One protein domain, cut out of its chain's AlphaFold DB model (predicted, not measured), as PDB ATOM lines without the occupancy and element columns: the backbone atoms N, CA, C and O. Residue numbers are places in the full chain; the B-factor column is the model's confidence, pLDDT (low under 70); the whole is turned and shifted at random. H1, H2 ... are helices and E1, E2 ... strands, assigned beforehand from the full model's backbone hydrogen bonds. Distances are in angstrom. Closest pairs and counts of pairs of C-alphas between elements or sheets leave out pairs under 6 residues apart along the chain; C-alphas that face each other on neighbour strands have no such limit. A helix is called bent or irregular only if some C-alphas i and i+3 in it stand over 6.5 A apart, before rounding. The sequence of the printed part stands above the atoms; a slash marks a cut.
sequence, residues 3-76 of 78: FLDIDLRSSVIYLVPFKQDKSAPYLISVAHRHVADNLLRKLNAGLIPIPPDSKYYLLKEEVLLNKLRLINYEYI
ATOM      1  N   PHE A   3     -12.380 -14.295   7.635       90.31
ATOM      2  CA  PHE A   3     -12.621 -13.290   6.600       90.31
ATOM      3  C   PHE A   3     -12.567 -11.882   7.190       90.31
ATOM      4  O   PHE A   3     -12.711 -11.708   8.399       90.31
ATOM      5  N   LEU A   4     -12.325 -10.895   6.327       92.44
ATOM      6  CA  LEU A   4     -12.328  -9.485   6.694       92.44
ATOM      7  C   LEU A   4     -13.690  -8.879   6.385       92.44
ATOM      8  O   LEU A   4     -14.186  -9.029   5.269       92.44
ATOM      9  N   ASP A   5     -14.233  -8.159   7.351       88.25
ATOM     10  CA  ASP A   5     -15.355  -7.249   7.173       88.25
ATOM     11  C   ASP A   5     -14.916  -5.850   7.621       88.25
ATOM     12  O   ASP A   5     -14.075  -5.709   8.513       88.25
ATOM     13  N   ILE A   6     -15.422  -4.809   6.970       86.25
ATOM     14  CA  ILE A   6     -15.086  -3.423   7.302       86.25
ATOM     15  C   ILE A   6     -16.379  -2.729   7.681       86.25
ATOM     16  O   ILE A   6     -17.255  -2.533   6.836       86.25
ATOM     17  N   ASP A   7     -16.472  -2.288   8.930       83.12
ATOM     18  CA  ASP A   7     -17.539  -1.378   9.302       83.12
ATOM     19  C   ASP A   7     -17.197   0.031   8.812       83.12
ATOM     20  O   ASP A   7     -16.349   0.737   9.361       83.12
ATOM     21  N   LEU A   8     -17.887   0.440   7.749       79.00
ATOM     22  CA  LEU A   8     -17.712   1.741   7.109       79.00
ATOM     23  C   LEU A   8     -18.084   2.922   8.018       79.00
ATOM     24  O   LEU A   8     -17.689   4.046   7.722       79.00
ATOM     25  N   ARG A   9     -18.842   2.706   9.103       80.12
ATOM     26  CA  ARG A   9     -19.232   3.779  10.034       80.12
ATOM     27  C   ARG A   9     -18.146   4.060  11.058       80.12
ATOM     28  O   ARG A   9     -17.805   5.214  11.290       80.12
ATOM     29  N   SER A  10     -17.622   3.006  11.674       78.50
ATOM     30  CA  SER A  10     -16.597   3.107  12.715       78.50
ATOM     31  C   SER A  10     -15.172   3.099  12.153       78.50
ATOM     32  O   SER A  10     -14.225   3.366  12.887       78.50
ATOM     33  N   SER A  11     -15.004   2.810  10.855       81.62
ATOM     34  CA  SER A  11     -13.704   2.538  10.222       81.62
ATOM     35  C   SER A  11     -12.930   1.396  10.897       81.62
ATOM     36  O   SER A  11     -11.717   1.277  10.720       81.62
ATOM     37  N   VAL A  12     -13.621   0.545  11.661       88.56
ATOM     38  CA  VAL A  12     -13.028  -0.624  12.304       88.56
ATOM     39  C   VAL A  12     -13.037  -1.785  11.325       88.56
ATOM     40  O   VAL A  12     -14.023  -2.059  10.636       88.56
ATOM     41  N   ILE A  13     -11.909  -2.482  11.272       94.06
ATOM     42  CA  ILE A  13     -11.759  -3.677  10.462       94.06
ATOM     43  C   ILE A  13     -11.913  -4.877  11.383       94.06
ATOM     44  O   ILE A  13     -11.212  -5.000  12.391       94.06
ATOM     45  N   TYR A  14     -12.819  -5.771  11.017       94.25
ATOM     46  CA  TYR A  14     -13.126  -6.972  11.765       94.25
ATOM     47  C   TYR A  14     -12.611  -8.207  11.030       94.25
ATOM     48  O   TYR A  14     -12.816  -8.367   9.830       94.25
ATOM     49  N   LEU A  15     -11.957  -9.108  11.759       94.81
ATOM     50  CA  LEU A  15     -11.699 -10.471  11.322       94.81
ATOM     51  C   LEU A  15     -12.723 -11.386  11.977       94.81
ATOM     52  O   LEU A  15     -12.809 -11.472  13.204       94.81
ATOM     53  N   VAL A  16     -13.477 -12.094  11.149       93.19
ATOM     54  CA  VAL A  16     -14.596 -12.923  11.588       93.19
ATOM     55  C   VAL A  16     -14.307 -14.387  11.235       93.19
ATOM     56  O   VAL A  16     -13.923 -14.685  10.098       93.19
ATOM     57  N   PRO A  17     -14.446 -15.327  12.185       92.19
ATOM     58  CA  PRO A  17     -14.347 -16.752  11.892       92.19
ATOM     59  C   PRO A  17     -15.437 -17.196  10.913       92.19
ATOM     60  O   PRO A  17     -16.612 -16.906  11.114       92.19
ATOM     61  N   PHE A  18     -15.072 -17.982   9.898       88.31
ATOM     62  CA  PHE A  18     -16.038 -18.592   8.975       88.31
ATOM     63  C   PHE A  18     -16.961 -19.603   9.674       88.31
ATOM     64  O   PHE A  18     -18.139 -19.711   9.351       88.31
ATOM     65  N   LYS A  19     -16.418 -20.354  10.640       87.38
ATOM     66  CA  LYS A  19     -17.180 -21.244  11.520       87.38
ATOM     67  C   LYS A  19     -17.090 -20.696  12.934       87.38
ATOM     68  O   LYS A  19     -15.984 -20.566  13.455       87.38
ATOM     69  N   GLN A  20     -18.236 -20.394  13.529       82.94
ATOM     70  CA  GLN A  20     -18.338 -19.944  14.911       82.94
ATOM     71  C   GLN A  20     -19.083 -20.974  15.747       82.94
ATOM     72  O   GLN A  20     -20.034 -21.599  15.271       82.94
ATOM     73  N   ASP A  21     -18.655 -21.121  16.996       82.31
ATOM     74  CA  ASP A  21     -19.497 -21.739  18.006       82.31
ATOM     75  C   ASP A  21     -20.650 -20.778  18.324       82.31
ATOM     76  O   ASP A  21     -20.439 -19.589  18.565       82.31
ATOM     77  N   LYS A  22     -21.878 -21.299  18.311       82.00
ATOM     78  CA  LYS A  22     -23.079 -20.531  18.655       82.00
ATOM     79  C   LYS A  22     -23.108 -20.140  20.135       82.00
ATOM     80  O   LYS A  22     -23.840 -19.220  20.481       82.00
ATOM     81  N   SER A  23     -22.356 -20.841  20.986       83.75
ATOM     82  CA  SER A  23     -22.299 -20.581  22.427       83.75
ATOM     83  C   SER A  23     -21.472 -19.337  22.780       83.75
ATOM     84  O   SER A  23     -21.796 -18.641  23.738       83.75
ATOM     85  N   ALA A  24     -20.438 -19.038  21.990       83.94
ATOM     86  CA  ALA A  24     -19.500 -17.947  22.237       83.94
ATOM     87  C   ALA A  24     -19.010 -17.335  20.912       83.94
ATOM     88  O   ALA A  24     -17.852 -17.516  20.517       83.94
ATOM     89  N   PRO A  25     -19.890 -16.639  20.175       91.56
ATOM     90  CA  PRO A  25     -19.524 -16.048  18.902       91.56
ATOM     91  C   PRO A  25     -18.652 -14.802  19.130       91.56
ATOM     92  O   PRO A  25     -18.917 -13.977  20.007       91.56
ATOM     93  N   TYR A  26     -17.587 -14.663  18.343       94.00
ATOM     94  CA  TYR A  26     -16.591 -13.609  18.533       94.00
ATOM     95  C   TYR A  26     -16.103 -13.030  17.209       94.00
ATOM     96  O   TYR A  26     -16.229 -13.640  16.143       94.00
ATOM     97  N   LEU A  27     -15.504 -11.849  17.295       94.38
ATOM     98  CA  LEU A  27     -14.755 -11.225  16.215       94.38
ATOM     99  C   LEU A  27     -13.462 -10.618  16.757       94.38
ATOM    100  O   LEU A  27     -13.295 -10.449  17.967       94.38
ATOM    101  N   ILE A  28     -12.541 -10.305  15.851       95.88
ATOM    102  CA  ILE A  28     -11.291  -9.633  16.193       95.88
ATOM    103  C   ILE A  28     -11.272  -8.269  15.514       95.88
ATOM    104  O   ILE A  28     -11.408  -8.203  14.297       95.88
ATOM    105  N   SER A  29     -11.082  -7.188  16.262       95.31
ATOM    106  CA  SER A  29     -10.940  -5.837  15.719       95.31
ATOM    107  C   SER A  29      -9.479  -5.427  15.562       95.31
ATOM    108  O   SER A  29      -8.609  -5.778  16.365       95.31
ATOM    109  N   VAL A  30      -9.215  -4.672  14.498       94.81
ATOM    110  CA  VAL A  30      -7.922  -4.053  14.196       94.81
ATOM    111  C   VAL A  30      -8.126  -2.672  13.577       94.81
ATOM    112  O   VAL A  30      -9.027  -2.467  12.765       94.81
ATOM    113  N   ALA A  31      -7.257  -1.725  13.935       88.00
ATOM    114  CA  ALA A  31      -7.356  -0.336  13.479       88.00
ATOM    115  C   ALA A  31      -6.839  -0.114  12.046       88.00
ATOM    116  O   ALA A  31      -7.272   0.806  11.357       88.00
ATOM    117  N   HIS A  32      -5.888  -0.931  11.581       91.56
ATOM    118  CA  HIS A  32      -5.191  -0.687  10.318       91.56
ATOM    119  C   HIS A  32      -5.276  -1.868   9.359       91.56
ATOM    120  O   HIS A  32      -5.070  -3.022   9.741       91.56
ATOM    121  N   ARG A  33      -5.479  -1.567   8.071       92.62
ATOM    122  CA  ARG A  33      -5.634  -2.583   7.023       92.62
ATOM    123  C   ARG A  33      -4.430  -3.510   6.884       92.62
ATOM    124  O   ARG A  33      -4.606  -4.719   6.817       92.62
ATOM    125  N   HIS A  34      -3.216  -2.966   6.924       93.44
ATOM    126  CA  HIS A  34      -1.999  -3.774   6.821       93.44
ATOM    127  C   HIS A  34      -1.844  -4.752   8.002       93.44
ATOM    128  O   HIS A  34      -1.388  -5.882   7.815       93.44
ATOM    129  N   VAL A  35      -2.263  -4.354   9.213       94.38
ATOM    130  CA  VAL A  35      -2.315  -5.242  10.387       94.38
ATOM    131  C   VAL A  35      -3.352  -6.334  10.158       94.38
ATOM    132  O   VAL A  35      -3.055  -7.504  10.387       94.38
ATOM    133  N   ALA A  36      -4.529  -5.967   9.647       95.06
ATOM    134  CA  ALA A  36      -5.607  -6.897   9.336       95.06
ATOM    135  C   ALA A  36      -5.177  -7.977   8.334       95.06
ATOM    136  O   ALA A  36      -5.348  -9.166   8.597       95.06
ATOM    137  N   ASP A  37      -4.548  -7.583   7.226       94.88
ATOM    138  CA  ASP A  37      -4.090  -8.508   6.185       94.88
ATOM    139  C   ASP A  37      -2.965  -9.434   6.695       94.88
ATOM    140  O   ASP A  37      -2.893 -10.615   6.340       94.88
ATOM    141  N   ASN A  38      -2.077  -8.929   7.559       95.12
ATOM    142  CA  ASN A  38      -1.044  -9.739   8.208       95.12
ATOM    143  C   ASN A  38      -1.637 -10.730   9.211       95.12
ATOM    144  O   ASN A  38      -1.271 -11.909   9.207       95.12
ATOM    145  N   LEU A  39      -2.552 -10.267  10.059       95.62
ATOM    146  CA  LEU A  39      -3.213 -11.096  11.055       95.62
ATOM    147  C   LEU A  39      -4.054 -12.187  10.390       95.62
ATOM    148  O   LEU A  39      -3.960 -13.343  10.788       95.62
ATOM    149  N   LEU A  40      -4.793 -11.849   9.332       95.88
ATOM    150  CA  LEU A  40      -5.590 -12.795   8.554       95.88
ATOM    151  C   LEU A  40      -4.731 -13.953   8.034       95.88
ATOM    152  O   LEU A  40      -5.104 -15.118   8.185       95.88
ATOM    153  N   ARG A  41      -3.563 -13.641   7.459       94.88
ATOM    154  CA  ARG A  41      -2.608 -14.651   6.979       94.88
ATOM    155  C   ARG A  41      -2.115 -15.544   8.116       94.88
ATOM    156  O   ARG A  41      -2.133 -16.763   7.970       94.88
ATOM    157  N   LYS A  42      -1.728 -14.959   9.252       94.94
ATOM    158  CA  LYS A  42      -1.230 -15.713  10.415       94.94
ATOM    159  C   LYS A  42      -2.304 -16.603  11.045       94.94
ATOM    160  O   LYS A  42      -2.016 -17.759  11.337       94.94
ATOM    161  N   LEU A  43      -3.529 -16.103  11.200       94.44
ATOM    162  CA  LEU A  43      -4.671 -16.866  11.712       94.44
ATOM    163  C   LEU A  43      -5.031 -18.034  10.793       94.44
ATOM    164  O   LEU A  43      -5.216 -19.155  11.257       94.44
ATOM    165  N   ASN A  44      -5.103 -17.795   9.482       93.12
ATOM    166  CA  ASN A  44      -5.413 -18.852   8.517       93.12
ATOM    167  C   ASN A  44      -4.298 -19.902   8.410       93.12
ATOM    168  O   ASN A  44      -4.596 -21.057   8.121       93.12
ATOM    169  N   ALA A  45      -3.049 -19.522   8.682       94.62
ATOM    170  CA  ALA A  45      -1.911 -20.434   8.770       94.62
ATOM    171  C   ALA A  45      -1.752 -21.105  10.153       94.62
ATOM    172  O   ALA A  45      -0.826 -21.889  10.334       94.62
ATOM    173  N   GLY A  46      -2.605 -20.791  11.139       92.81
ATOM    174  CA  GLY A  46      -2.503 -21.330  12.502       92.81
ATOM    175  C   GLY A  46      -1.262 -20.867  13.280       92.81
ATOM    176  O   GLY A  46      -0.876 -21.503  14.254       92.81
ATOM    177  N   LEU A  47      -0.621 -19.772  12.856       94.00
ATOM    178  CA  LEU A  47       0.611 -19.242  13.458       94.00
ATOM    179  C   LEU A  47       0.359 -18.370  14.693       94.00
ATOM    180  O   LEU A  47       1.293 -18.037  15.421       94.00
ATOM    181  N   ILE A  48      -0.887 -17.948  14.898       93.31
ATOM    182  CA  ILE A  48      -1.337 -17.185  16.060       93.31
ATOM    183  C   ILE A  48      -2.558 -17.914  16.636       93.31
ATOM    184  O   ILE A  48      -3.419 -18.332  15.854       93.31
ATOM    185  N   PRO A  49      -2.637 -18.097  17.968       92.62
ATOM    186  CA  PRO A  49      -3.804 -18.694  18.608       92.62
ATOM    187  C   PRO A  49      -5.038 -17.816  18.406       92.62
ATOM    188  O   PRO A  49      -4.929 -16.612  18.224       92.62
ATOM    189  N   ILE A  50      -6.226 -18.406  18.446       93.00
ATOM    190  CA  ILE A  50      -7.477 -17.638  18.426       93.00
ATOM    191  C   ILE A  50      -7.772 -17.057  19.827       93.00
ATOM    192  O   ILE A  50      -7.242 -17.568  20.818       93.00
ATOM    193  N   PRO A  51      -8.610 -16.009  19.950       93.38
ATOM    194  CA  PRO A  51      -9.112 -15.552  21.245       93.38
ATOM    195  C   PRO A  51      -9.725 -16.706  22.061       93.38
ATOM    196  O   PRO A  51     -10.270 -17.637  21.460       93.38
ATOM    197  N   PRO A  52      -9.668 -16.666  23.407       92.38
ATOM    198  CA  PRO A  52      -9.387 -15.503  24.259       92.38
ATOM    199  C   PRO A  52      -7.938 -15.397  24.792       92.38
ATOM    200  O   PRO A  52      -7.738 -14.991  25.935       92.38
ATOM    201  N   ASP A  53      -6.909 -15.752  24.011       92.25
ATOM    202  CA  ASP A  53      -5.508 -15.638  24.461       92.25
ATOM    203  C   ASP A  53      -5.089 -14.173  24.734       92.25
ATOM    204  O   ASP A  53      -4.848 -13.382  23.817       92.25
ATOM    205  N   SER A  54      -4.948 -13.824  26.016       90.88
ATOM    206  CA  SER A  54      -4.640 -12.466  26.483       90.88
ATOM    207  C   SER A  54      -3.264 -11.946  26.056       90.88
ATOM    208  O   SER A  54      -3.009 -10.743  26.116       90.88
ATOM    209  N   LYS A  55      -2.364 -12.816  25.582       93.31
ATOM    210  CA  LYS A  55      -1.059 -12.406  25.044       93.31
ATOM    211  C   LYS A  55      -1.187 -11.669  23.709       93.31
ATOM    212  O   LYS A  55      -0.311 -10.857  23.381       93.31
ATOM    213  N   TYR A  56      -2.228 -11.994  22.942       93.31
ATOM    214  CA  TYR A  56      -2.472 -11.487  21.589       93.31
ATOM    215  C   TYR A  56      -3.733 -10.633  21.493       93.31
ATOM    216  O   TYR A  56      -3.854  -9.866  20.540       93.31
ATOM    217  N   TYR A  57      -4.652 -10.756  22.451       96.31
ATOM    218  CA  TYR A  57      -5.969 -10.142  22.374       96.31
ATOM    219  C   TYR A  57      -6.366  -9.434  23.664       96.31
ATOM    220  O   TYR A  57      -6.195  -9.963  24.759       96.31
ATOM    221  N   LEU A  58      -6.975  -8.263  23.519       95.81
ATOM    222  CA  LEU A  58      -7.632  -7.540  24.598       95.81
ATOM    223  C   LEU A  58      -9.148  -7.674  24.436       95.81
ATOM    224  O   LEU A  58      -9.691  -7.307  23.395       95.81
ATOM    225  N   LEU A  59      -9.843  -8.177  25.458       95.12
ATOM    226  CA  LEU A  59     -11.306  -8.150  25.477       95.12
ATOM    227  C   LEU A  59     -11.782  -6.691  25.501       95.12
ATOM    228  O   LEU A  59     -11.322  -5.904  26.329       95.12
ATOM    229  N   LYS A  60     -12.685  -6.338  24.587       93.38
ATOM    230  CA  LYS A  60     -13.305  -5.013  24.519       93.38
ATOM    231  C   LYS A  60     -14.730  -5.076  25.052       93.38
ATOM    232  O   LYS A  60     -14.944  -5.202  26.250       93.38
ATOM    233  N   GLU A  61     -15.687  -4.990  24.149       90.88
ATOM    234  CA  GLU A  61     -17.113  -4.967  24.421       90.88
ATOM    235  C   GLU A  61     -17.828  -5.917  23.461       90.88
ATOM    236  O   GLU A  61     -17.220  -6.497  22.560       90.88
ATOM    237  N   GLU A  62     -19.126  -6.103  23.644       91.75
ATOM    238  CA  GLU A  62     -19.932  -6.794  22.645       91.75
ATOM    239  C   GLU A  62     -20.274  -5.843  21.498       91.75
ATOM    240  O   GLU A  62     -20.669  -4.699  21.711       91.75
ATOM    241  N   VAL A  63     -20.163  -6.333  20.266       88.94
ATOM    242  CA  VAL A  63     -20.505  -5.583  19.056       88.94
ATOM    243  C   VAL A  63     -21.693  -6.249  18.376       88.94
ATOM    244  O   VAL A  63     -21.770  -7.476  18.273       88.94
ATOM    245  N   LEU A  64     -22.632  -5.431  17.897       86.38
ATOM    246  CA  LEU A  64     -23.754  -5.886  17.084       86.38
ATOM    247  C   LEU A  64     -23.409  -5.738  15.599       86.38
ATOM    248  O   LEU A  64     -23.428  -4.631  15.065       86.38
ATOM    249  N   LEU A  65     -23.160  -6.854  14.916       81.50
ATOM    250  CA  LEU A  65     -22.847  -6.878  13.486       81.50
ATOM    251  C   LEU A  65     -23.927  -7.653  12.729       81.50
ATOM    252  O   LEU A  65     -24.151  -8.831  12.991       81.50
ATOM    253  N   ASN A  66     -24.651  -6.988  11.822       76.06
ATOM    254  CA  ASN A  66     -25.735  -7.583  11.020       76.06
ATOM    255  C   ASN A  66     -26.729  -8.449  11.830       76.06
ATOM    256  O   ASN A  66     -27.174  -9.497  11.367       76.06
ATOM    257  N   LYS A  67     -27.113  -7.971  13.027       81.38
ATOM    258  CA  LYS A  67     -28.014  -8.616  14.014       81.38
ATOM    259  C   LYS A  67     -27.392  -9.728  14.873       81.38
ATOM    260  O   LYS A  67     -28.097 -10.290  15.709       81.38
ATOM    261  N   LEU A  68     -26.103 -10.018  14.725       84.44
ATOM    262  CA  LEU A  68     -25.367 -10.935  15.598       84.44
ATOM    263  C   LEU A  68     -24.677 -10.151  16.713       84.44
ATOM    264  O   LEU A  68     -23.970  -9.185  16.435       84.44
ATOM    265  N   ARG A  69     -24.879 -10.568  17.966       89.44
ATOM    266  CA  ARG A  69     -24.071 -10.097  19.097       89.44
ATOM    267  C   ARG A  69     -22.801 -10.928  19.153       89.44
ATOM    268  O   ARG A  69     -22.883 -12.152  19.216       89.44
ATOM    269  N   LEU A  70     -21.660 -10.261  19.075       91.69
ATOM    270  CA  LEU A  70     -20.344 -10.877  18.977       91.69
ATOM    271  C   LEU A  70     -19.441 -10.285  20.052       91.69
ATOM    272  O   LEU A  70     -19.407  -9.068  20.228       91.69
ATOM    273  N   ILE A  71     -18.674 -11.127  20.734       94.50
ATOM    274  CA  ILE A  71     -17.646 -10.666  21.667       94.50
ATOM    275  C   ILE A  71     -16.489 -10.078  20.850       94.50
ATOM    276  O   ILE A  71     -15.919 -10.773  20.001       94.50
ATOM    277  N   ASN A  72     -16.139  -8.811  21.082       94.69
ATOM    278  CA  ASN A  72     -15.030  -8.168  20.385       94.69
ATOM    279  C   ASN A  72     -13.713  -8.320  21.148       94.69
ATOM    280  O   ASN A  72     -13.592  -7.925  22.310       94.69
ATOM    281  N   TYR A  73     -12.707  -8.824  20.441       96.56
ATOM    282  CA  TYR A  73     -11.324  -8.863  20.886       96.56
ATOM    283  C   TYR A  73     -10.469  -7.937  20.020       96.56
ATOM    284  O   TYR A  73     -10.406  -8.105  18.810       96.56
ATOM    285  N   GLU A  74      -9.765  -6.981  20.610       95.69
ATOM    286  CA  GLU A  74      -8.783  -6.174  19.881       95.69
ATOM    287  C   GLU A  74      -7.448  -6.918  19.804       95.69
ATOM    288  O   GLU A  74      -6.951  -7.415  20.815       95.69
ATOM    289  N   TYR A  75      -6.849  -6.998  18.617       96.06
ATOM    290  CA  TYR A  75      -5.524  -7.599  18.463       96.06
ATOM    291  C   TYR A  75      -4.411  -6.647  18.924       96.06
ATOM    292  O   TYR A  75      -4.323  -5.504  18.474       96.06
ATOM    293  N   ILE A  76      -3.518  -7.146  19.778       93.19
ATOM    294  CA  ILE A  76      -2.381  -6.400  20.320       93.19
ATOM    295  C   ILE A  76      -1.254  -6.379  19.279       93.19
ATOM    296  O   ILE A  76      -0.615  -7.398  18.999       93.19
TER     297      ILE A  76
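Overview. This is residues 3 to 76 of the 78 residues of an uncharacterized protein of Halobacteriovorax marinus (UniProt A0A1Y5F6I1). A strongly twisted five-stranded sheet has one helix, H1, packed along its E1-E2-E3 part, making two layers; the bent hairpin E4-E5 forms the other part. The 74 printed residues include E1, E2, E3, H1, E4, E5 in chain order; the mixed sheet runs E1-E2-E3-E5-E4, with E3 and E5 parallel. The class is mixed, the whole compact: radius of gyration of the C-alphas 11.4 A, spans 30 by 27 by 21 A.

Arrangement. Start at E1, residues 3 to 7; with E2, 12 to 17, and E3, 26 to 30, it makes a meander, each strand the antiparallel neighbour of the one before. Look for N 5 and O 14, 2.9 A apart, and N 15 and O 28, 2.7 A, within hydrogen-bond range. H1, residues 33 to 44, is on the sheet at a height of 8.8 A, over E2 and, only just, with 3 C-alphas, over E3; its closest C-alpha pair with E2 is Ile 13 and Ala 36, 7.0 A. In H1 every O i to N i+4 pair is within range. E5, residues 68 to 75, pairs with E3 at N 29 and O 73, 2.8 A, and with E4, residues 57 to 65, at N 58 and O 74, 2.8 A.

Along the chain. Find C-alpha 3 at (-12.621, -13.290, 6.600), where E1 begins. H1 runs 16.3 A; E4, 19.4 A, bends by 73 degrees at residue 61; E5, 20.3 A, ends at C-alpha 75, (-5.524, -7.599, 18.463).

Size, cuts and confidence. The farthest C-alphas, of Ser 23 and His 34, are 30.6 A apart. The printed part has no cut, the link H1 to E4 is long, and no printed residue is under 70 in pLDDT.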